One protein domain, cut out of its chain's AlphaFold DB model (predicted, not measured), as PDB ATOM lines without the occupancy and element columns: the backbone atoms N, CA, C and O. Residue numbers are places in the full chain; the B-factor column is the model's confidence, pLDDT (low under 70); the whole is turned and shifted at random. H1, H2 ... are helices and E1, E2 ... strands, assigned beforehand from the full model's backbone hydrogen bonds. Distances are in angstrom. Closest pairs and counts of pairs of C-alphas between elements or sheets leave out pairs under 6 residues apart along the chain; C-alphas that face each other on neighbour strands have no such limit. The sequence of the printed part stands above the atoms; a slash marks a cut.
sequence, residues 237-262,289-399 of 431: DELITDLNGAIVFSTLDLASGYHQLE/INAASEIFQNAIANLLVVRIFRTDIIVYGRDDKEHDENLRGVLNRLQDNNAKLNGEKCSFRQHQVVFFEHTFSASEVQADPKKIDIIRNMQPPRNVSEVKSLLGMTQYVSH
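What this domain is: This is residues 237 to 262 and 289 to 399 of the 431 residues of the protein "Retrovirus-related Pol poly from transposon" of Paramuricea clavata (UniProt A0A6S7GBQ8). A small three-stranded sheet, E2 E1 E3, has the long helix H4 along one face, and next to it stands a second small three-stranded sheet, E4 E5 E6. Beyond the second sheet a helical hairpin of H5 and H6 reaches away as an arm, whose residues 382 to 388 stick out, while H2 and H3 lie past one end of the first sheet and H1 only brushes the second. The printed part has 137 residues, with six named helices and six named strands in the order H1 E1 H2 H3 E2 H4 E3 E4 E5 E6 H5 H6; both sheets are antiparallel and the class is mixed, helices and strands. The whole is only just loose, close to compact, with a radius of gyration of the C-alphas of 17.3 A and spans of 53 by 39 by 27 A.

Where its parts are: The first sheet holds E2, residues 312 to 317 and 16.8 A long, E1, residues 248 to 253 and 17.1 A long, and E3, residues 347 to 350. E1 begins at C-alpha 248, (41.065, 35.480, 40.271). H4, residues 320 to 336, is the longest helix at 24.0 A, from C-alpha 320 at (40.075, 29.533, 38.151) to C-alpha 336 at (37.932, 38.399, 15.916). The second sheet holds E4, residues 352 to 355, E5, residues 358 to 361, and E6, residues 365 to 367. H5 is residues 369 to 376, and H6, residues 384 to 398, measures 20.7 A and ends at C-alpha 398, (38.995, 58.401, 52.448). H1 is residues 237 to 242, H2 residues 257 to 260, and H3 residues 292 to 303, 16.6 A long.

How they stand to each other: In the first sheet E1 is the inner strand, antiparallel to E2 at 162 degrees, with N 250 and O 315 within hydrogen-bond range at 2.8 A, and antiparallel to E3 at 175 degrees, with N 251 and O 347 at 2.8 A. H4 is on this sheet at a height of 9.4 A, over E2 and E1, and runs along the strands, at 11 degrees to E2 on the local plane; the closest C-alphas of H4 and E2 are those of His 323 and Gly 317, 4.0 A apart. E2, H4 and E3 form a split strand-helix-strand unit, two strands running the same way with E1 between them, and its crossover is right-handed. H3 and H4 are close but not clearly touching, the C-alphas of Leu 303 and Arg 333 being 7.2 A apart. H2 and H3 only just touch, with 3 pairs of C-alphas within 8 A, the closest those of Tyr 258 and Phe 296 at 6.5 A; H3 does so with residues 292 to 296 alone. E3 and E4 meet only through their link, and the closest C-alphas of E1 and E4, Phe 249 and Val 353, are 6.5 A apart. E4, E5 and E6 form a meander, each strand the antiparallel neighbour of the one before, with hairpins E4 and E5, where N 355 and O 358 are 2.8 A apart, and E5 and E6, where N 359 and O 366 are 2.7 A apart. H1, with residues 239 to 240, and H6, with residues 396 to 398, only graze this sheet. H5 and H6, a helical hairpin, touch at a steep tilt of 41 degrees, opposite ways, closest at the C-alphas of Ile 375 and Thr 394, 7.6 A. In H1, H3, H4, H5 and H6 every O i to N i+4 pair is within hydrogen-bond range; H2 is too short for one.

The domain as a whole: The two C-alphas farthest apart are those of Asp 336 and Arg 382, 53.2 A. Residues 263 to 288 are not printed, and C-alphas 262 and 289 are 13.8 A apart across this cut. Of the links that are printed whole, none is long. The mean pLDDT of the printed part is 81.4; 18 residues are under 70, among them residues 305 to 311 and 396 to 399.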
ATOM      1  N   ASP A 237      32.084  52.221  43.080       75.94
ATOM      2  CA  ASP A 237      31.109  51.427  43.836       75.94
ATOM      3  C   ASP A 237      30.425  50.365  42.961       75.94
ATOM      4  O   ASP A 237      30.284  49.210  43.374       75.94
ATOM      5  N   GLU A 238      30.080  50.714  41.716       77.94
ATOM      6  CA  GLU A 238      29.672  49.730  40.704       77.94
ATOM      7  C   GLU A 238      30.782  48.696  40.493       77.94
ATOM      8  O   GLU A 238      30.522  47.495  40.439       77.94
ATOM      9  N   LEU A 239      32.046  49.135  40.474       77.00
ATOM     10  CA  LEU A 239      33.177  48.229  40.340       77.00
ATOM     11  C   LEU A 239      33.345  47.243  41.482       77.00
ATOM     12  O   LEU A 239      33.554  46.060  41.216       77.00
ATOM     13  N   ILE A 240      33.219  47.712  42.714       78.56
ATOM     14  CA  ILE A 240      33.241  46.861  43.900       78.56
ATOM     15  C   ILE A 240      32.097  45.847  43.841       78.56
ATOM     16  O   ILE A 240      32.311  44.667  44.114       78.56
ATOM     17  N   THR A 241      30.907  46.289  43.435       82.12
ATOM     18  CA  THR A 241      29.724  45.427  43.324       82.12
ATOM     19  C   THR A 241      29.939  44.314  42.300       82.12
ATOM     20  O   THR A 241      29.689  43.147  42.593       82.12
ATOM     21  N   ASP A 242      30.461  44.654  41.124       80.12
ATOM     22  CA  ASP A 242      30.662  43.702  40.033       80.12
ATOM     23  C   ASP A 242      31.791  42.697  40.296       80.12
ATOM     24  O   ASP A 242      31.754  41.582  39.775       80.12
ATOM     25  N   LEU A 243      32.814  43.094  41.061       82.00
ATOM     26  CA  LEU A 243      33.942  42.233  41.437       82.00
ATOM     27  C   LEU A 243      33.672  41.420  42.710       82.00
ATOM     28  O   LEU A 243      34.535  40.650  43.133       82.00
ATOM     29  N   ASN A 244      32.505  41.582  43.333       81.44
ATOM     30  CA  ASN A 244      32.191  40.915  44.586       81.44
ATOM     31  C   ASN A 244      32.230  39.384  44.432       81.44
ATOM     32  O   ASN A 244      31.598  38.810  43.545       81.44
ATOM     33  N   GLY A 245      32.987  38.722  45.309       82.94
ATOM     34  CA  GLY A 245      33.202  37.274  45.288       82.94
ATOM     35  C   GLY A 245      34.203  36.776  44.240       82.94
ATOM     36  O   GLY A 245      34.460  35.575  44.190       82.94
ATOM     37  N   ALA A 246      34.785  37.651  43.416       88.31
ATOM     38  CA  ALA A 246      35.862  37.265  42.514       88.31
ATOM     39  C   ALA A 246      37.174  37.053  43.285       88.31
ATOM     40  O   ALA A 246      37.541  37.860  44.138       88.31
ATOM     41  N   ILE A 247      37.903  35.984  42.959       90.81
ATOM     42  CA  ILE A 247      39.173  35.634  43.627       90.81
ATOM     43  C   ILE A 247      40.354  35.535  42.655       90.81
ATOM     44  O   ILE A 247      41.505  35.423  43.084       90.81
ATOM     45  N   VAL A 248      40.074  35.558  41.348       92.88
ATOM     46  CA  VAL A 248      41.065  35.480  40.271       92.88
ATOM     47  C   VAL A 248      40.805  36.603  39.283       92.88
ATOM     48  O   VAL A 248      39.669  36.806  38.851       92.88
ATOM     49  N   PHE A 249      41.865  37.307  38.903       91.88
ATOM     50  CA  PHE A 249      41.819  38.498  38.067       91.88
ATOM     51  C   PHE A 249      42.885  38.447  36.967       91.88
ATOM     52  O   PHE A 249      43.997  37.962  37.169       91.88
ATOM     53  N   SER A 250      42.582  39.025  35.812       92.56
ATOM     54  CA  SER A 250      43.548  39.348  34.762       92.56
ATOM     55  C   SER A 250      43.320  40.776  34.284       92.56
ATOM     56  O   SER A 250      42.177  41.214  34.145       92.56
ATOM     57  N   THR A 251      44.400  41.497  33.995       90.62
ATOM     58  CA  THR A 251      44.345  42.820  33.365       90.62
ATOM     59  C   THR A 251      44.951  42.764  31.975       90.62
ATOM     60  O   THR A 251      46.069  42.285  31.787       90.62
ATOM     61  N   LEU A 252      44.220  43.267  30.985       90.81
ATOM     62  CA  LEU A 252      44.656  43.289  29.594       90.81
ATOM     63  C   LEU A 252      44.847  44.744  29.141       90.81
ATOM     64  O   LEU A 252      43.884  45.508  29.092       90.81
ATOM     65  N   ASP A 253      46.082  45.121  28.799       89.19
ATOM     66  CA  ASP A 253      46.437  46.444  28.246       89.19
ATOM     67  C   ASP A 253      46.331  46.394  26.717       89.19
ATOM     68  O   ASP A 253      47.010  45.599  26.057       89.19
ATOM     69  N   LEU A 254      45.495  47.251  26.126       86.81
ATOM     70  CA  LEU A 254      45.394  47.371  24.670       86.81
ATOM     71  C   LEU A 254      46.605  48.135  24.109       86.81
ATOM     72  O   LEU A 254      46.869  49.296  24.440       86.81
ATOM     73  N   ALA A 255      47.332  47.508  23.183       83.94
ATOM     74  CA  ALA A 255      48.542  48.068  22.595       83.94
ATOM     75  C   ALA A 255      48.239  49.355  21.821       83.94
ATOM     76  O   ALA A 255      47.603  49.333  20.771       83.94
ATOM     77  N   SER A 256      48.742  50.491  22.313       77.44
ATOM     78  CA  SER A 256      48.437  51.809  21.731       77.44
ATOM     79  C   SER A 256      46.927  52.021  21.527       77.44
ATOM     80  O   SER A 256      46.540  52.492  20.460       77.44
ATOM     81  N   GLY A 257      46.108  51.665  22.529       80.44
ATOM     82  CA  GLY A 257      44.643  51.551  22.452       80.44
ATOM     83  C   GLY A 257      43.950  52.529  21.501       80.44
ATOM     84  O   GLY A 257      43.340  52.093  20.531       80.44
ATOM     85  N   TYR A 258      44.116  53.843  21.690       88.06
ATOM     86  CA  TYR A 258      43.459  54.841  20.832       88.06
ATOM     87  C   TYR A 258      43.777  54.685  19.341       88.06
ATOM     88  O   TYR A 258      42.869  54.739  18.519       88.06
ATOM     89  N   HIS A 259      45.023  54.383  18.967       90.81
ATOM     90  CA  HIS A 259      45.373  54.215  17.556       90.81
ATOM     91  C   HIS A 259      44.718  52.976  16.914       90.81
ATOM     92  O   HIS A 259      44.778  52.817  15.700       90.81
ATOM     93  N   GLN A 260      44.097  52.076  17.676       88.38
ATOM     94  CA  GLN A 260      43.378  50.947  17.083       88.38
ATOM     95  C   GLN A 260      42.062  51.387  16.426       88.38
ATOM     96  O   GLN A 260      41.641  50.757  15.460       88.38
ATOM     97  N   LEU A 261      41.484  52.511  16.867       90.44
ATOM     98  CA  LEU A 261      40.252  53.068  16.312       90.44
ATOM     99  C   LEU A 261      40.550  54.017  15.152       90.44
ATOM    100  O   LEU A 261      41.340  54.952  15.284       90.44
ATOM    101  N   GLU A 262      39.904  53.786  14.013       93.50
ATOM    102  CA  GLU A 262      39.982  54.680  12.859       93.50
ATOM    103  C   GLU A 262      39.020  55.860  13.029       93.50
ATOM    104  O   GLU A 262      37.875  55.706  13.446       93.50
ATOM    105  N   ILE A 289      42.879  64.542  22.323       92.06
ATOM    106  CA  ILE A 289      41.457  64.823  22.080       92.06
ATOM    107  C   ILE A 289      40.681  64.616  23.386       92.06
ATOM    108  O   ILE A 289      40.806  63.576  24.032       92.06
ATOM    109  N   ASN A 290      39.880  65.604  23.780       90.31
ATOM    110  CA  ASN A 290      39.128  65.585  25.040       90.31
ATOM    111  C   ASN A 290      37.999  64.536  25.099       90.31
ATOM    112  O   ASN A 290      37.582  64.202  26.202       90.31
ATOM    113  N   ALA A 291      37.533  64.040  23.951       90.00
ATOM    114  CA  ALA A 291      36.517  62.993  23.805       90.00
ATOM    115  C   ALA A 291      37.099  61.578  23.593       90.00
ATOM    116  O   ALA A 291      36.355  60.618  23.406       90.00
ATOM    117  N   ALA A 292      38.430  61.435  23.518       88.94
ATOM    118  CA  ALA A 292      39.045  60.176  23.089       88.94
ATOM    119  C   ALA A 292      38.746  59.011  24.039       88.94
ATOM    120  O   ALA A 292      38.559  57.887  23.581       88.94
ATOM    121  N   SER A 293      38.708  59.274  25.346       83.56
ATOM    122  CA  SER A 293      38.465  58.237  26.351       83.56
ATOM    123  C   SER A 293      37.054  57.665  26.217       83.56
ATOM    124  O   SER A 293      36.890  56.452  26.234       83.56
ATOM    125  N   GLU A 294      36.057  58.529  26.030       84.56
ATOM    126  CA  GLU A 294      34.649  58.154  25.907       84.56
ATOM    127  C   GLU A 294      34.387  57.390  24.609       84.56
ATOM    128  O   GLU A 294      33.760  56.333  24.632       84.56
ATOM    129  N   ILE A 295      34.935  57.876  23.487       87.38
ATOM    130  CA  ILE A 295      34.862  57.182  22.193       87.38
ATOM    131  C   ILE A 295      35.486  55.791  22.311       87.38
ATOM    132  O   ILE A 295      34.913  54.807  21.847       87.38
ATOM    133  N   PHE A 296      36.658  55.704  22.944       85.44
ATOM    134  CA  PHE A 296      37.362  54.441  23.098       85.44
ATOM    135  C   PHE A 296      36.588  53.446  23.959       85.44
ATOM    136  O   PHE A 296      36.433  52.291  23.575       85.44
ATOM    137  N   GLN A 297      36.063  53.894  25.094       80.50
ATOM    138  CA  GLN A 297      35.280  53.045  25.985       80.50
ATOM    139  C   GLN A 297      34.011  52.541  25.323       80.50
ATOM    140  O   GLN A 297      33.755  51.345  25.377       80.50
ATOM    141  N   ASN A 298      33.261  53.417  24.651       82.88
ATOM    142  CA  ASN A 298      32.052  53.019  23.940       82.88
ATOM    143  C   ASN A 298      32.373  51.995  22.835       82.88
ATOM    144  O   ASN A 298      31.706  50.972  22.713       82.88
ATOM    145  N   ALA A 299      33.446  52.212  22.067       84.56
ATOM    146  CA  ALA A 299      33.861  51.281  21.020       84.56
ATOM    147  C   ALA A 299      34.201  49.885  21.567       84.56
ATOM    148  O   ALA A 299      33.745  48.887  21.012       84.56
ATOM    149  N   ILE A 300      34.969  49.799  22.658       80.12
ATOM    150  CA  ILE A 300      35.322  48.499  23.241       80.12
ATOM    151  C   ILE A 300      34.123  47.880  23.983       80.12
ATOM    152  O   ILE A 300      33.967  46.665  23.937       80.12
ATOM    153  N   ALA A 301      33.244  48.673  24.605       79.06
ATOM    154  CA  ALA A 301      32.049  48.169  25.294       79.06
ATOM    155  C   ALA A 301      31.044  47.545  24.316       79.06
ATOM    156  O   ALA A 301      30.421  46.537  24.625       79.06
ATOM    157  N   ASN A 302      30.937  48.084  23.101       78.56
ATOM    158  CA  ASN A 302      30.141  47.464  22.039       78.56
ATOM    159  C   ASN A 302      30.778  46.171  21.496       78.56
ATOM    160  O   ASN A 302      30.085  45.327  20.934       78.56
ATOM    161  N   LEU A 303      32.094  46.008  21.656       75.56
ATOM    162  CA  LEU A 303      32.860  44.852  21.179       75.56
ATOM    163  C   LEU A 303      32.904  43.717  22.212       75.56
ATOM    164  O   LEU A 303      32.901  42.537  21.855       75.56
ATOM    165  N   LEU A 304      32.949  44.061  23.499       72.06
ATOM    166  CA  LEU A 304      33.050  43.127  24.610       72.06
ATOM    167  C   LEU A 304      31.831  43.253  25.518       72.06
ATOM    168  O   LEU A 304      31.566  44.312  26.068       72.06
ATOM    169  N   VAL A 305      31.188  42.126  25.827       60.25
ATOM    170  CA  VAL A 305      30.217  42.019  26.939       60.25
ATOM    171  C   VAL A 305      30.949  41.995  28.298       60.25
ATOM    172  O   VAL A 305      30.569  41.282  29.218       60.25
ATOM    173  N   VAL A 306      32.082  42.693  28.403       60.28
ATOM    174  CA  VAL A 306      32.968  42.724  29.572       60.28
ATOM    175  C   VAL A 306      33.319  44.172  29.861       60.28
ATOM    176  O   VAL A 306      33.468  44.985  28.949       60.28
ATOM    177  N   ARG A 307      33.433  44.504  31.143       63.12
ATOM    178  CA  ARG A 307      33.643  45.878  31.591       63.12
ATOM    179  C   ARG A 307      35.058  46.347  31.281       63.12
ATOM    180  O   ARG A 307      36.047  45.688  31.601       63.12
ATOM    181  N   ILE A 308      35.130  47.516  30.659       60.69
ATOM    182  CA  ILE A 308      36.372  48.187  30.287       60.69
ATOM    183  C   ILE A 308      36.483  49.444  31.107       60.69
ATOM    184  O   ILE A 308      35.507  50.181  31.256       60.69
ATOM    185  N   PHE A 309      37.697  49.746  31.548       61.69
ATOM    186  CA  PHE A 309      37.927  51.024  32.177       61.69
ATOM    187  C   PHE A 309      39.166  51.703  31.644       61.69
ATOM    188  O   PHE A 309      40.279  51.178  31.680       61.69
ATOM    189  N   ARG A 310      38.951  52.935  31.180       63.88
ATOM    190  CA  ARG A 310      39.969  53.761  30.533       63.88
ATOM    191  C   ARG A 310      40.588  53.060  29.317       63.88
ATOM    192  O   ARG A 310      40.069  53.238  28.225       63.88
ATOM    193  N   THR A 311      41.673  52.314  29.501       65.00
ATOM    194  CA  THR A 311      42.418  51.595  28.453       65.00
ATOM    195  C   THR A 311      42.604  50.110  28.740       65.00
ATOM    196  O   THR A 311      43.096  49.394  27.867       65.00
ATOM    197  N   ASP A 312      42.209  49.660  29.932       77.38
ATOM    198  CA  ASP A 312      42.552  48.346  30.454       77.38
ATOM    199  C   ASP A 312      41.263  47.540  30.640       77.38
ATOM    200  O   ASP A 312      40.244  48.048  31.124       77.38
ATOM    201  N   ILE A 313      41.297  46.279  30.220       86.06
ATOM    202  CA  ILE A 313      40.183  45.343  30.384       86.06
ATOM    203  C   ILE A 313      40.474  44.503  31.620       86.06
ATOM    204  O   ILE A 313      41.549  43.910  31.718       86.06
ATOM    205  N   ILE A 314      39.519  44.441  32.546       88.06
ATOM    206  CA  ILE A 314      39.594  43.547  33.698       88.06
ATOM    207  C   ILE A 314      38.756  42.301  33.422       88.06
ATOM    208  O   ILE A 314      37.586  42.385  33.055       88.06
ATOM    209  N   VAL A 315      39.369  41.136  33.590       90.50
ATOM    210  CA  VAL A 315      38.703  39.835  33.521       90.50
ATOM    211  C   VAL A 315      38.782  39.204  34.898       90.50
ATOM    212  O   VAL A 315      39.823  39.283  35.544       90.50
ATOM    213  N   TYR A 316      37.694  38.604  35.362       91.00
ATOM    214  CA  TYR A 316      37.616  38.053  36.708       91.00
ATOM    215  C   TYR A 316      36.707  36.822  36.773       91.00
ATOM    216  O   TYR A 316      35.915  36.573  35.861       91.00
ATOM    217  N   GLY A 317      36.847  36.047  37.848       90.12
ATOM    218  CA  GLY A 317      36.010  34.887  38.152       90.12
ATOM    219  C   GLY A 317      36.041  34.536  39.639       90.12
ATOM    220  O   GLY A 317      36.971  34.920  40.359       90.12
ATOM    221  N   ARG A 318      35.014  33.817  40.105       90.75
ATOM    222  CA  ARG A 318      34.918  33.300  41.485       90.75
ATOM    223  C   ARG A 318      35.827  32.100  41.720       90.75
ATOM    224  O   ARG A 318      36.123  31.775  42.862       90.75
ATOM    225  N   ASP A 319      36.279  31.467  40.645       91.88
ATOM    226  CA  ASP A 319      37.294  30.425  40.639       91.88
ATOM    227  C   ASP A 319      38.125  30.483  39.345       91.88
ATOM    228  O   ASP A 319      37.847  31.253  38.419       91.88
ATOM    229  N   ASP A 320      39.169  29.656  39.293       94.31
ATOM    230  CA  ASP A 320      40.075  29.533  38.151       94.31
ATOM    231  C   ASP A 320      39.368  29.137  36.847       94.31
ATOM    232  O   ASP A 320      39.807  29.527  35.764       94.31
ATOM    233  N   LYS A 321      38.303  28.333  36.933       95.19
ATOM    234  CA  LYS A 321      37.607  27.794  35.763       95.19
ATOM    235  C   LYS A 321      36.736  28.871  35.125       95.19
ATOM    236  O   LYS A 321      36.868  29.118  33.928       95.19
ATOM    237  N   GLU A 322      35.901  29.535  35.920       93.12
ATOM    238  CA  GLU A 322      35.066  30.656  35.481       93.12
ATOM    239  C   GLU A 322      35.936  31.786  34.916       93.12
ATOM    240  O   GLU A 322      35.657  32.319  33.841       93.12
ATOM    241  N   HIS A 323      37.039  32.111  35.597       93.62
ATOM    242  CA  HIS A 323      37.989  33.109  35.120       93.62
ATOM    243  C   HIS A 323      38.553  32.761  33.734       93.62
ATOM    244  O   HIS A 323      38.593  33.616  32.849       93.62
ATOM    245  N   ASP A 324      38.995  31.521  33.523       94.50
ATOM    246  CA  ASP A 324      39.596  31.105  32.256       94.50
ATOM    247  C   ASP A 324      38.589  31.029  31.106       94.50
ATOM    248  O   ASP A 324      38.934  31.351  29.965       94.50
ATOM    249  N   GLU A 325      37.349  30.627  31.390       94.06
ATOM    250  CA  GLU A 325      36.248  30.677  30.425       94.06
ATOM    251  C   GLU A 325      35.979  32.126  29.991       94.06
ATOM    252  O   GLU A 325      35.952  32.419  28.789       94.06
ATOM    253  N   ASN A 326      35.905  33.052  30.953       91.31
ATOM    254  CA  ASN A 326      35.748  34.483  30.693       91.31
ATOM    255  C   ASN A 326      36.929  35.052  29.895       91.31
ATOM    256  O   ASN A 326      36.733  35.742  28.890       91.31
ATOM    257  N   LEU A 327      38.161  34.732  30.298       92.81
ATOM    258  CA  LEU A 327      39.378  35.205  29.642       92.81
ATOM    259  C   LEU A 327      39.460  34.714  28.201       92.81
ATOM    260  O   LEU A 327      39.719  35.512  27.301       92.81
ATOM    261  N   ARG A 328      39.189  33.428  27.956       93.69
ATOM    262  CA  ARG A 328      39.154  32.876  26.598       93.69
ATOM    263  C   ARG A 328      38.088  33.573  25.752       93.69
ATOM    264  O   ARG A 328      38.371  33.937  24.613       93.69
ATOM    265  N   GLY A 329      36.902  33.824  26.307       91.31
ATOM    266  CA  GLY A 329      35.841  34.570  25.624       91.31
ATOM    267  C   GLY A 329      36.255  35.995  25.239       91.31
ATOM    268  O   GLY A 329      35.976  36.440  24.125       91.31
ATOM    269  N   VAL A 330      36.954  36.707  26.128       91.12
ATOM    270  CA  VAL A 330      37.485  38.053  25.852       91.12
ATOM    271  C   VAL A 330      38.576  38.015  24.787       91.12
ATOM    272  O   VAL A 330      38.512  38.783  23.829       91.12
ATOM    273  N   LEU A 331      39.555  37.119  24.921       91.88
ATOM    274  CA  LEU A 331      40.663  37.000  23.973       91.88
ATOM    275  C   LEU A 331      40.173  36.647  22.565       91.88
ATOM    276  O   LEU A 331      40.637  37.261  21.605       91.88
ATOM    277  N   ASN A 332      39.197  35.743  22.445       91.88
ATOM    278  CA  ASN A 332      38.586  35.398  21.161       91.88
ATOM    279  C   ASN A 332      37.914  36.620  20.519       91.88
ATOM    280  O   ASN A 332      38.221  36.954  19.382       91.88
ATOM    281  N   ARG A 333      37.084  37.366  21.265       89.94
ATOM    282  CA  ARG A 333      36.431  38.578  20.733       89.94
ATOM    283  C   ARG A 333      37.430  39.652  20.310       89.94
ATOM    284  O   ARG A 333      37.232  40.305  19.285       89.94
ATOM    285  N   LEU A 334      38.498  39.848  21.086       89.75
ATOM    286  CA  LEU A 334      39.575  40.770  20.721       89.75
ATOM    287  C   LEU A 334      40.263  40.325  19.426       89.75
ATOM    288  O   LEU A 334      40.500  41.152  18.547       89.75
ATOM    289  N   GLN A 335      40.538  39.027  19.287       90.94
ATOM    290  CA  GLN A 335      41.135  38.453  18.086       90.94
ATOM    291  C   GLN A 335      40.225  38.607  16.859       90.94
ATOM    292  O   GLN A 335      40.698  39.077  15.823       90.94
ATOM    293  N   ASP A 336      38.932  38.299  16.989       90.50
ATOM    294  CA  ASP A 336      37.932  38.399  15.916       90.50
ATOM    295  C   ASP A 336      37.800  39.832  15.379       90.50
ATOM    296  O   ASP A 336      37.560  40.049  14.192       90.50
ATOM    297  N   ASN A 337      38.023  40.823  16.243       87.06
ATOM    298  CA  ASN A 337      37.975  42.241  15.895       87.06
ATOM    299  C   ASN A 337      39.359  42.859  15.633       87.06
ATOM    300  O   ASN A 337      39.483  44.080  15.527       87.06
ATOM    301  N   ASN A 338      40.414  42.041  15.527       88.50
ATOM    302  CA  ASN A 338      41.790  42.481  15.270       88.50
ATOM    303  C   ASN A 338      42.313  43.525  16.287       88.50
ATOM    304  O   ASN A 338      43.166  44.363  15.970       88.50
ATOM    305  N   ALA A 339      41.809  43.466  17.521       88.25
ATOM    306  CA  ALA A 339      42.271  44.284  18.628       88.25
ATOM    307  C   ALA A 339      43.551  43.678  19.223       88.25
ATOM    308  O   ALA A 339      43.636  42.486  19.517       88.25
ATOM    309  N   LYS A 340      44.581  44.506  19.393       89.81
ATOM    310  CA  LYS A 340      45.922  44.064  19.794       89.81
ATOM    311  C   LYS A 340      46.187  44.367  21.256       89.81
ATOM    312  O   LYS A 340      46.016  45.502  21.700       89.81
ATOM    313  N   LEU A 341      46.693  43.374  21.975       91.25
ATOM    314  CA  LEU A 341      47.146  43.514  23.354       91.25
ATOM    315  C   LEU A 341      48.644  43.795  23.431       91.25
ATOM    316  O   LEU A 341      49.426  43.444  22.546       91.25
ATOM    317  N   ASN A 342      49.042  44.434  24.520       88.88
ATOM    318  CA  ASN A 342      50.425  44.641  24.894       88.88
ATOM    319  C   ASN A 342      50.833  43.587  25.923       88.88
ATOM    320  O   ASN A 342      50.624  43.767  27.122       88.88
ATOM    321  N   GLY A 343      51.419  42.488  25.445       88.00
ATOM    322  CA  GLY A 343      51.737  41.332  26.288       88.00
ATOM    323  C   GLY A 343      52.598  41.660  27.510       88.00
ATOM    324  O   GLY A 343      52.336  41.131  28.579       88.00
ATOM    325  N   GLU A 344      53.555  42.585  27.387       88.81
ATOM    326  CA  GLU A 344      54.446  42.980  28.495       88.81
ATOM    327  C   GLU A 344      53.719  43.687  29.645       88.81
ATOM    328  O   GLU A 344      54.237  43.754  30.757       88.81
ATOM    329  N   LYS A 345      52.542  44.258  29.377       87.69
ATOM    330  CA  LYS A 345      51.738  44.974  30.371       87.69
ATOM    331  C   LYS A 345      50.482  44.228  30.799       87.69
ATOM    332  O   LYS A 345      49.803  44.689  31.711       87.69
ATOM    333  N   CYS A 346      50.158  43.122  30.136       91.44
ATOM    334  CA  CYS A 346      49.059  42.274  30.564       91.44
ATOM    335  C   CYS A 346      49.493  41.465  31.789       91.44
ATOM    336  O   CYS A 346      50.624  40.986  31.858       91.44
ATOM    337  N   SER A 347      48.582  41.288  32.738       92.44
ATOM    338  CA  SER A 347      48.759  40.380  33.867       92.44
ATOM    339  C   SER A 347      47.652  39.336  33.844       92.44
ATOM    340  O   SER A 347      46.504  39.652  33.537       92.44
ATOM    341  N   PHE A 348      47.999  38.083  34.127       93.94
ATOM    342  CA  PHE A 348      47.074  36.958  34.030       93.94
ATOM    343  C   PHE A 348      47.014  36.197  35.350       93.94
ATOM    344  O   PHE A 348      48.051  36.049  35.999       93.94
ATOM    345  N   ARG A 349      45.825  35.694  35.711       92.81
ATOM    346  CA  ARG A 349      45.591  34.808  36.873       92.81
ATOM    347  C   ARG A 349      46.251  35.314  38.163       92.81
ATOM    348  O   ARG A 349      47.011  34.614  38.822       92.81
ATOM    349  N   GLN A 350      45.991  36.568  38.495       92.69
ATOM    350  CA  GLN A 350      46.420  37.184  39.740       92.69
ATOM    351  C   GLN A 350      45.325  37.020  40.797       92.69
ATOM    352  O   GLN A 350      44.147  37.173  40.492       92.69
ATOM    353  N   HIS A 351      45.698  36.771  42.050       89.81
ATOM    354  CA  HIS A 351      44.749  36.775  43.180       89.81
ATOM    355  C   HIS A 351      44.526  38.169  43.777       89.81
ATOM    356  O   HIS A 351      43.687  38.363  44.655       89.81
ATOM    357  N   GLN A 352      45.292  39.144  43.292       87.38
ATOM    358  CA  GLN A 352      45.184  40.538  43.664       87.38
ATOM    359  C   GLN A 352      45.399  41.404  42.426       87.38
ATOM    360  O   GLN A 352      46.303  41.144  41.630       87.38
ATOM    361  N   VAL A 353      44.596  42.450  42.266       86.00
ATOM    362  CA  VAL A 353      44.722  43.390  41.150       86.00
ATOM    363  C   VAL A 353      44.596  44.822  41.640       86.00
ATOM    364  O   VAL A 353      43.727  45.140  42.446       86.00
ATOM    365  N   VAL A 354      45.468  45.701  41.144       81.62
ATOM    366  CA  VAL A 354      45.347  47.141  41.384       81.62
ATOM    367  C   VAL A 354      44.571  47.767  40.234       81.62
ATOM    368  O   VAL A 354      44.993  47.692  39.080       81.62
ATOM    369  N   PHE A 355      43.441  48.393  40.545       75.00
ATOM    370  CA  PHE A 355      42.534  48.996  39.582       75.00
ATOM    371  C   PHE A 355      41.825  50.215  40.199       75.00
ATOM    372  O   PHE A 355      41.450  50.176  41.360       75.00
ATOM    373  N   PHE A 356      41.687  51.333  39.472       70.88
ATOM    374  CA  PHE A 356      41.173  52.621  40.006       70.88
ATOM    375  C   PHE A 356      41.862  53.181  41.258       70.88
ATOM    376  O   PHE A 356      41.298  54.011  41.967       70.88
ATOM    377  N   GLU A 357      43.135  52.835  41.461       72.56
ATOM    378  CA  GLU A 357      43.867  53.190  42.686       72.56
ATOM    379  C   GLU A 357      43.332  52.453  43.930       72.56
ATOM    380  O   GLU A 357      43.594  52.855  45.065       72.56
ATOM    381  N   HIS A 358      42.637  51.337  43.707       76.00
ATOM    382  CA  HIS A 358      42.236  50.352  44.700       76.00
ATOM    383  C   HIS A 358      42.919  49.031  44.410       76.00
ATOM    384  O   HIS A 358      43.255  48.712  43.276       76.00
ATOM    385  N   THR A 359      43.121  48.254  45.454       82.12
ATOM    386  CA  THR A 359      43.636  46.901  45.392       82.12
ATOM    387  C   THR A 359      42.484  45.966  45.708       82.12
ATOM    388  O   THR A 359      41.941  46.007  46.811       82.12
ATOM    389  N   PHE A 360      42.101  45.151  44.733       81.81
ATOM    390  CA  PHE A 360      41.066  44.134  44.860       81.81
ATOM    391  C   PHE A 360      41.721  42.789  45.136       81.81
ATOM    392  O   PHE A 360      42.700  42.428  44.481       81.81
ATOM    393  N   SER A 361      41.181  42.061  46.103       83.44
ATOM    394  CA  SER A 361      41.582  40.705  46.465       83.44
ATOM    395  C   SER A 361      40.347  39.882  46.826       83.44
ATOM    396  O   SER A 361      39.261  40.437  46.977       83.44
ATOM    397  N   ALA A 362      40.521  38.572  47.003       75.75
ATOM    398  CA  ALA A 362      39.434  37.659  47.358       75.75
ATOM    399  C   ALA A 362      38.651  38.068  48.623       75.75
ATOM    400  O   ALA A 362      37.463  37.781  48.728       75.75
ATOM    401  N   SER A 363      39.313  38.705  49.592       68.94
ATOM    402  CA  SER A 363      38.730  39.032  50.896       68.94
ATOM    403  C   SER A 363      38.472  40.521  51.105       68.94
ATOM    404  O   SER A 363      37.646  40.873  51.942       68.94
ATOM    405  N   GLU A 364      39.182  41.403  50.393       71.69
ATOM    406  CA  GLU A 364      39.227  42.828  50.733       71.69
ATOM    407  C   GLU A 364      39.404  43.738  49.511       71.69
ATOM    408  O   GLU A 364      40.121  43.409  48.557       71.69
ATOM    409  N   VAL A 365      38.800  44.927  49.600       74.81
ATOM    410  CA  VAL A 365      39.074  46.078  48.734       74.81
ATOM    411  C   VAL A 365      39.797  47.129  49.567       74.81
ATOM    412  O   VAL A 365      39.253  47.650  50.537       74.81
ATOM    413  N   GLN A 366      41.029  47.451  49.191       74.88
ATOM    414  CA  GLN A 366      41.869  48.413  49.905       74.88
ATOM    415  C   GLN A 366      42.268  49.567  48.985       74.88
ATOM    416  O   GLN A 366      42.306  49.414  47.769       74.88
ATOM    417  N   ALA A 367      42.612  50.733  49.532       74.75
ATOM    418  CA  ALA A 367      43.257  51.776  48.730       74.75
ATOM    419  C   ALA A 367      44.683  51.342  48.332       74.75
ATOM    420  O   ALA A 367      45.354  50.657  49.102       74.75
ATOM    421  N   ASP A 368      45.158  51.746  47.148       78.44
ATOM    422  CA  ASP A 368      46.515  51.440  46.674       78.44
ATOM    423  C   ASP A 368      47.562  51.919  47.701       78.44
ATOM    424  O   ASP A 368      47.667  53.131  47.950       78.44
ATOM    425  N   PRO A 369      48.376  51.008  48.274       76.31
ATOM    426  CA  PRO A 369      49.415  51.360  49.236       76.31
ATOM    427  C   PRO A 369      50.348  52.462  48.731       76.31
ATOM    428  O   PRO A 369      50.730  53.346  49.494       76.31
ATOM    429  N   LYS A 370      50.639  52.499  47.422       79.88
ATOM    430  CA  LYS A 370      51.492  53.538  46.829       79.88
ATOM    431  C   LYS A 370      50.881  54.928  46.966       79.88
ATOM    432  O   LYS A 370      51.609  55.897  47.166       79.88
ATOM    433  N   LYS A 371      49.556  55.055  46.858       74.69
ATOM    434  CA  LYS A 371      48.859  56.336  47.041       74.69
ATOM    435  C   LYS A 371      48.826  56.747  48.503       74.69
ATOM    436  O   LYS A 371      49.059  57.920  48.795       74.69
ATOM    437  N   ILE A 372      48.613  55.789  49.405       77.62
ATOM    438  CA  ILE A 372      48.711  56.021  50.849       77.62
ATOM    439  C   ILE A 372      50.111  56.544  51.194       77.62
ATOM    440  O   ILE A 372      50.236  57.551  51.892       77.62
ATOM    441  N   ASP A 373      51.157  55.930  50.647       78.88
ATOM    442  CA  ASP A 373      52.539  56.340  50.886       78.88
ATOM    443  C   ASP A 373      52.858  57.720  50.304       78.88
ATOM    444  O   ASP A 373      53.585  58.492  50.930       78.88
ATOM    445  N   ILE A 374      52.293  58.085  49.148       78.56
ATOM    446  CA  ILE A 374      52.423  59.445  48.597       78.56
ATOM    447  C   ILE A 374      51.811  60.476  49.548       78.56
ATOM    448  O   ILE A 374      52.422  61.516  49.779       78.56
ATOM    449  N   ILE A 375      50.631  60.196  50.111       75.81
ATOM    450  CA  ILE A 375      49.973  61.100  51.064       75.81
ATOM    451  C   ILE A 375      50.786  61.189  52.362       75.81
ATOM    452  O   ILE A 375      51.013  62.291  52.855       75.81
ATOM    453  N   ARG A 376      51.280  60.059  52.885       73.81
ATOM    454  CA  ARG A 376      52.115  60.020  54.101       73.81
ATOM    455  C   ARG A 376      53.408  60.819  53.957       73.81
ATOM    456  O   ARG A 376      53.827  61.465  54.910       73.81
ATOM    457  N   ASN A 377      54.026  60.778  52.778       78.38
ATOM    458  CA  ASN A 377      55.315  61.421  52.513       78.38
ATOM    459  C   ASN A 377      55.192  62.799  51.838       78.38
ATOM    460  O   ASN A 377      56.201  63.390  51.440       78.38
ATOM    461  N   MET A 378      53.972  63.319  51.674       76.25
ATOM    462  CA  MET A 378      53.741  64.617  51.049       76.25
ATOM    463  C   MET A 378      54.262  65.753  51.940       76.25
ATOM    464  O   MET A 378      54.042  65.784  53.147       76.25
ATOM    465  N   GLN A 379      54.937  66.724  51.322       76.19
ATOM    466  CA  GLN A 379      55.348  67.950  52.003       76.19
ATOM    467  C   GLN A 379      54.131  68.841  52.310       76.19
ATOM    468  O   GLN A 379      53.193  68.865  51.510       76.19
ATOM    469  N   PRO A 380      54.146  69.619  53.409       69.25
ATOM    470  CA  PRO A 380      53.054  70.534  53.732       69.25
ATOM    471  C   PRO A 380      52.761  71.510  52.577       69.25
ATOM    472  O   PRO A 380      53.701  72.140  52.073       69.25
ATOM    473  N   PRO A 381      51.490  71.657  52.151       78.50
ATOM    474  CA  PRO A 381      51.130  72.507  51.020       78.50
ATOM    475  C   PRO A 381      51.387  73.984  51.341       78.50
ATOM    476  O   PRO A 381      51.096  74.459  52.439       78.50
ATOM    477  N   ARG A 382      51.910  74.729  50.365       73.06
ATOM    478  CA  ARG A 382      52.351  76.128  50.524       73.06
ATOM    479  C   ARG A 382      51.435  77.143  49.851       73.06
ATOM    480  O   ARG A 382      51.566  78.340  50.089       73.06
ATOM    481  N   ASN A 383      50.532  76.695  48.983       60.59
ATOM    482  CA  ASN A 383      49.617  77.564  48.249       60.59
ATOM    483  C   ASN A 383      48.229  76.930  48.078       60.59
ATOM    484  O   ASN A 383      48.031  75.733  48.273       60.59
ATOM    485  N   VAL A 384      47.257  77.751  47.673       59.94
ATOM    486  CA  VAL A 384      45.851  77.345  47.507       59.94
ATOM    487  C   VAL A 384      45.690  76.192  46.509       59.94
ATOM    488  O   VAL A 384      44.825  75.339  46.698       59.94
ATOM    489  N   SER A 385      46.509  76.143  45.454       63.84
ATOM    490  CA  SER A 385      46.453  75.060  44.465       63.84
ATOM    491  C   SER A 385      46.894  73.727  45.072       63.84
ATOM    492  O   SER A 385      46.238  72.710  44.861       63.84
ATOM    493  N   GLU A 386      47.970  73.732  45.859       70.06
ATOM    494  CA  GLU A 386      48.476  72.551  46.563       70.06
ATOM    495  C   GLU A 386      47.504  72.075  47.643       70.06
ATOM    496  O   GLU A 386      47.242  70.879  47.730       70.06
ATOM    497  N   VAL A 387      46.893  72.994  48.400       65.62
ATOM    498  CA  VAL A 387      45.851  72.651  49.385       65.62
ATOM    499  C   VAL A 387      44.661  71.975  48.703       65.62
ATOM    500  O   VAL A 387      44.214  70.922  49.151       65.62
ATOM    501  N   LYS A 388      44.169  72.529  47.585       66.06
ATOM    502  CA  LYS A 388      43.087  71.910  46.800       66.06
ATOM    503  C   LYS A 388      43.477  70.529  46.275       66.06
ATOM    504  O   LYS A 388      42.652  69.620  46.297       66.06
ATOM    505  N   SER A 389      44.720  70.366  45.823       72.38
ATOM    506  CA  SER A 389      45.233  69.079  45.353       72.38
ATOM    507  C   SER A 389      45.294  68.043  46.477       72.38
ATOM    508  O   SER A 389      44.882  66.906  46.264       72.38
ATOM    509  N   LEU A 390      45.779  68.424  47.664       74.81
ATOM    510  CA  LEU A 390      45.824  67.546  48.833       74.81
ATOM    511  C   LEU A 390      44.414  67.117  49.247       74.81
ATOM    512  O   LEU A 390      44.164  65.921  49.353       74.81
ATOM    513  N   LEU A 391      43.495  68.075  49.406       73.75
ATOM    514  CA  LEU A 391      42.100  67.804  49.774       73.75
ATOM    515  C   LEU A 391      41.408  66.877  48.769       73.75
ATOM    516  O   LEU A 391      40.701  65.957  49.167       73.75
ATOM    517  N   GLY A 392      41.633  67.085  47.468       74.38
ATOM    518  CA  GLY A 392      41.080  66.214  46.432       74.38
ATOM    519  C   GLY A 392      41.590  64.773  46.532       74.38
ATOM    520  O   GLY A 392      40.808  63.833  46.408       74.38
ATOM    521  N   MET A 393      42.886  64.584  46.799       72.00
ATOM    522  CA  MET A 393      43.467  63.247  46.956       72.00
ATOM    523  C   MET A 393      43.012  62.556  48.242       72.00
ATOM    524  O   MET A 393      42.668  61.376  48.203       72.00
ATOM    525  N   THR A 394      42.996  63.263  49.375       72.38
ATOM    526  CA  THR A 394      42.592  62.670  50.657       72.38
ATOM    527  C   THR A 394      41.117  62.296  50.657       72.38
ATOM    528  O   THR A 394      40.797  61.203  51.108       72.38
ATOM    529  N   GLN A 395      40.247  63.128  50.073       71.12
ATOM    530  CA  GLN A 395      38.832  62.815  49.840       71.12
ATOM    531  C   GLN A 395      38.640  61.513  49.054       71.12
ATOM    532  O   GLN A 395      37.778  60.703  49.394       71.12
ATOM    533  N   TYR A 396      39.390  61.348  47.962       67.38
ATOM    534  CA  TYR A 396      39.253  60.199  47.070       67.38
ATOM    535  C   TYR A 396      39.671  58.896  47.765       67.38
ATOM    536  O   TYR A 396      39.000  57.870  47.642       67.38
ATOM    537  N   VAL A 397      40.749  58.955  48.553       67.56
ATOM    538  CA  VAL A 397      41.235  57.811  49.337       67.56
ATOM    539  C   VAL A 397      40.329  57.530  50.546       67.56
ATOM    540  O   VAL A 397      40.073  56.367  50.845       67.56
ATOM    541  N   SER A 398      39.797  58.558  51.222       63.53
ATOM    542  CA  SER A 398      38.995  58.401  52.448       63.53
ATOM    543  C   SER A 398      37.607  57.812  52.220       63.53
ATOM    544  O   SER A 398      37.076  57.161  53.116       63.53
ATOM    545  N   HIS A 399      37.008  58.026  51.046       55.09
ATOM    546  CA  HIS A 399      35.688  57.479  50.724       55.09
ATOM    547  C   HIS A 399      35.683  55.939  50.704       55.09
ATOM    548  O   HIS A 399      34.661  55.324  50.986       55.09
TER     549      HIS A 399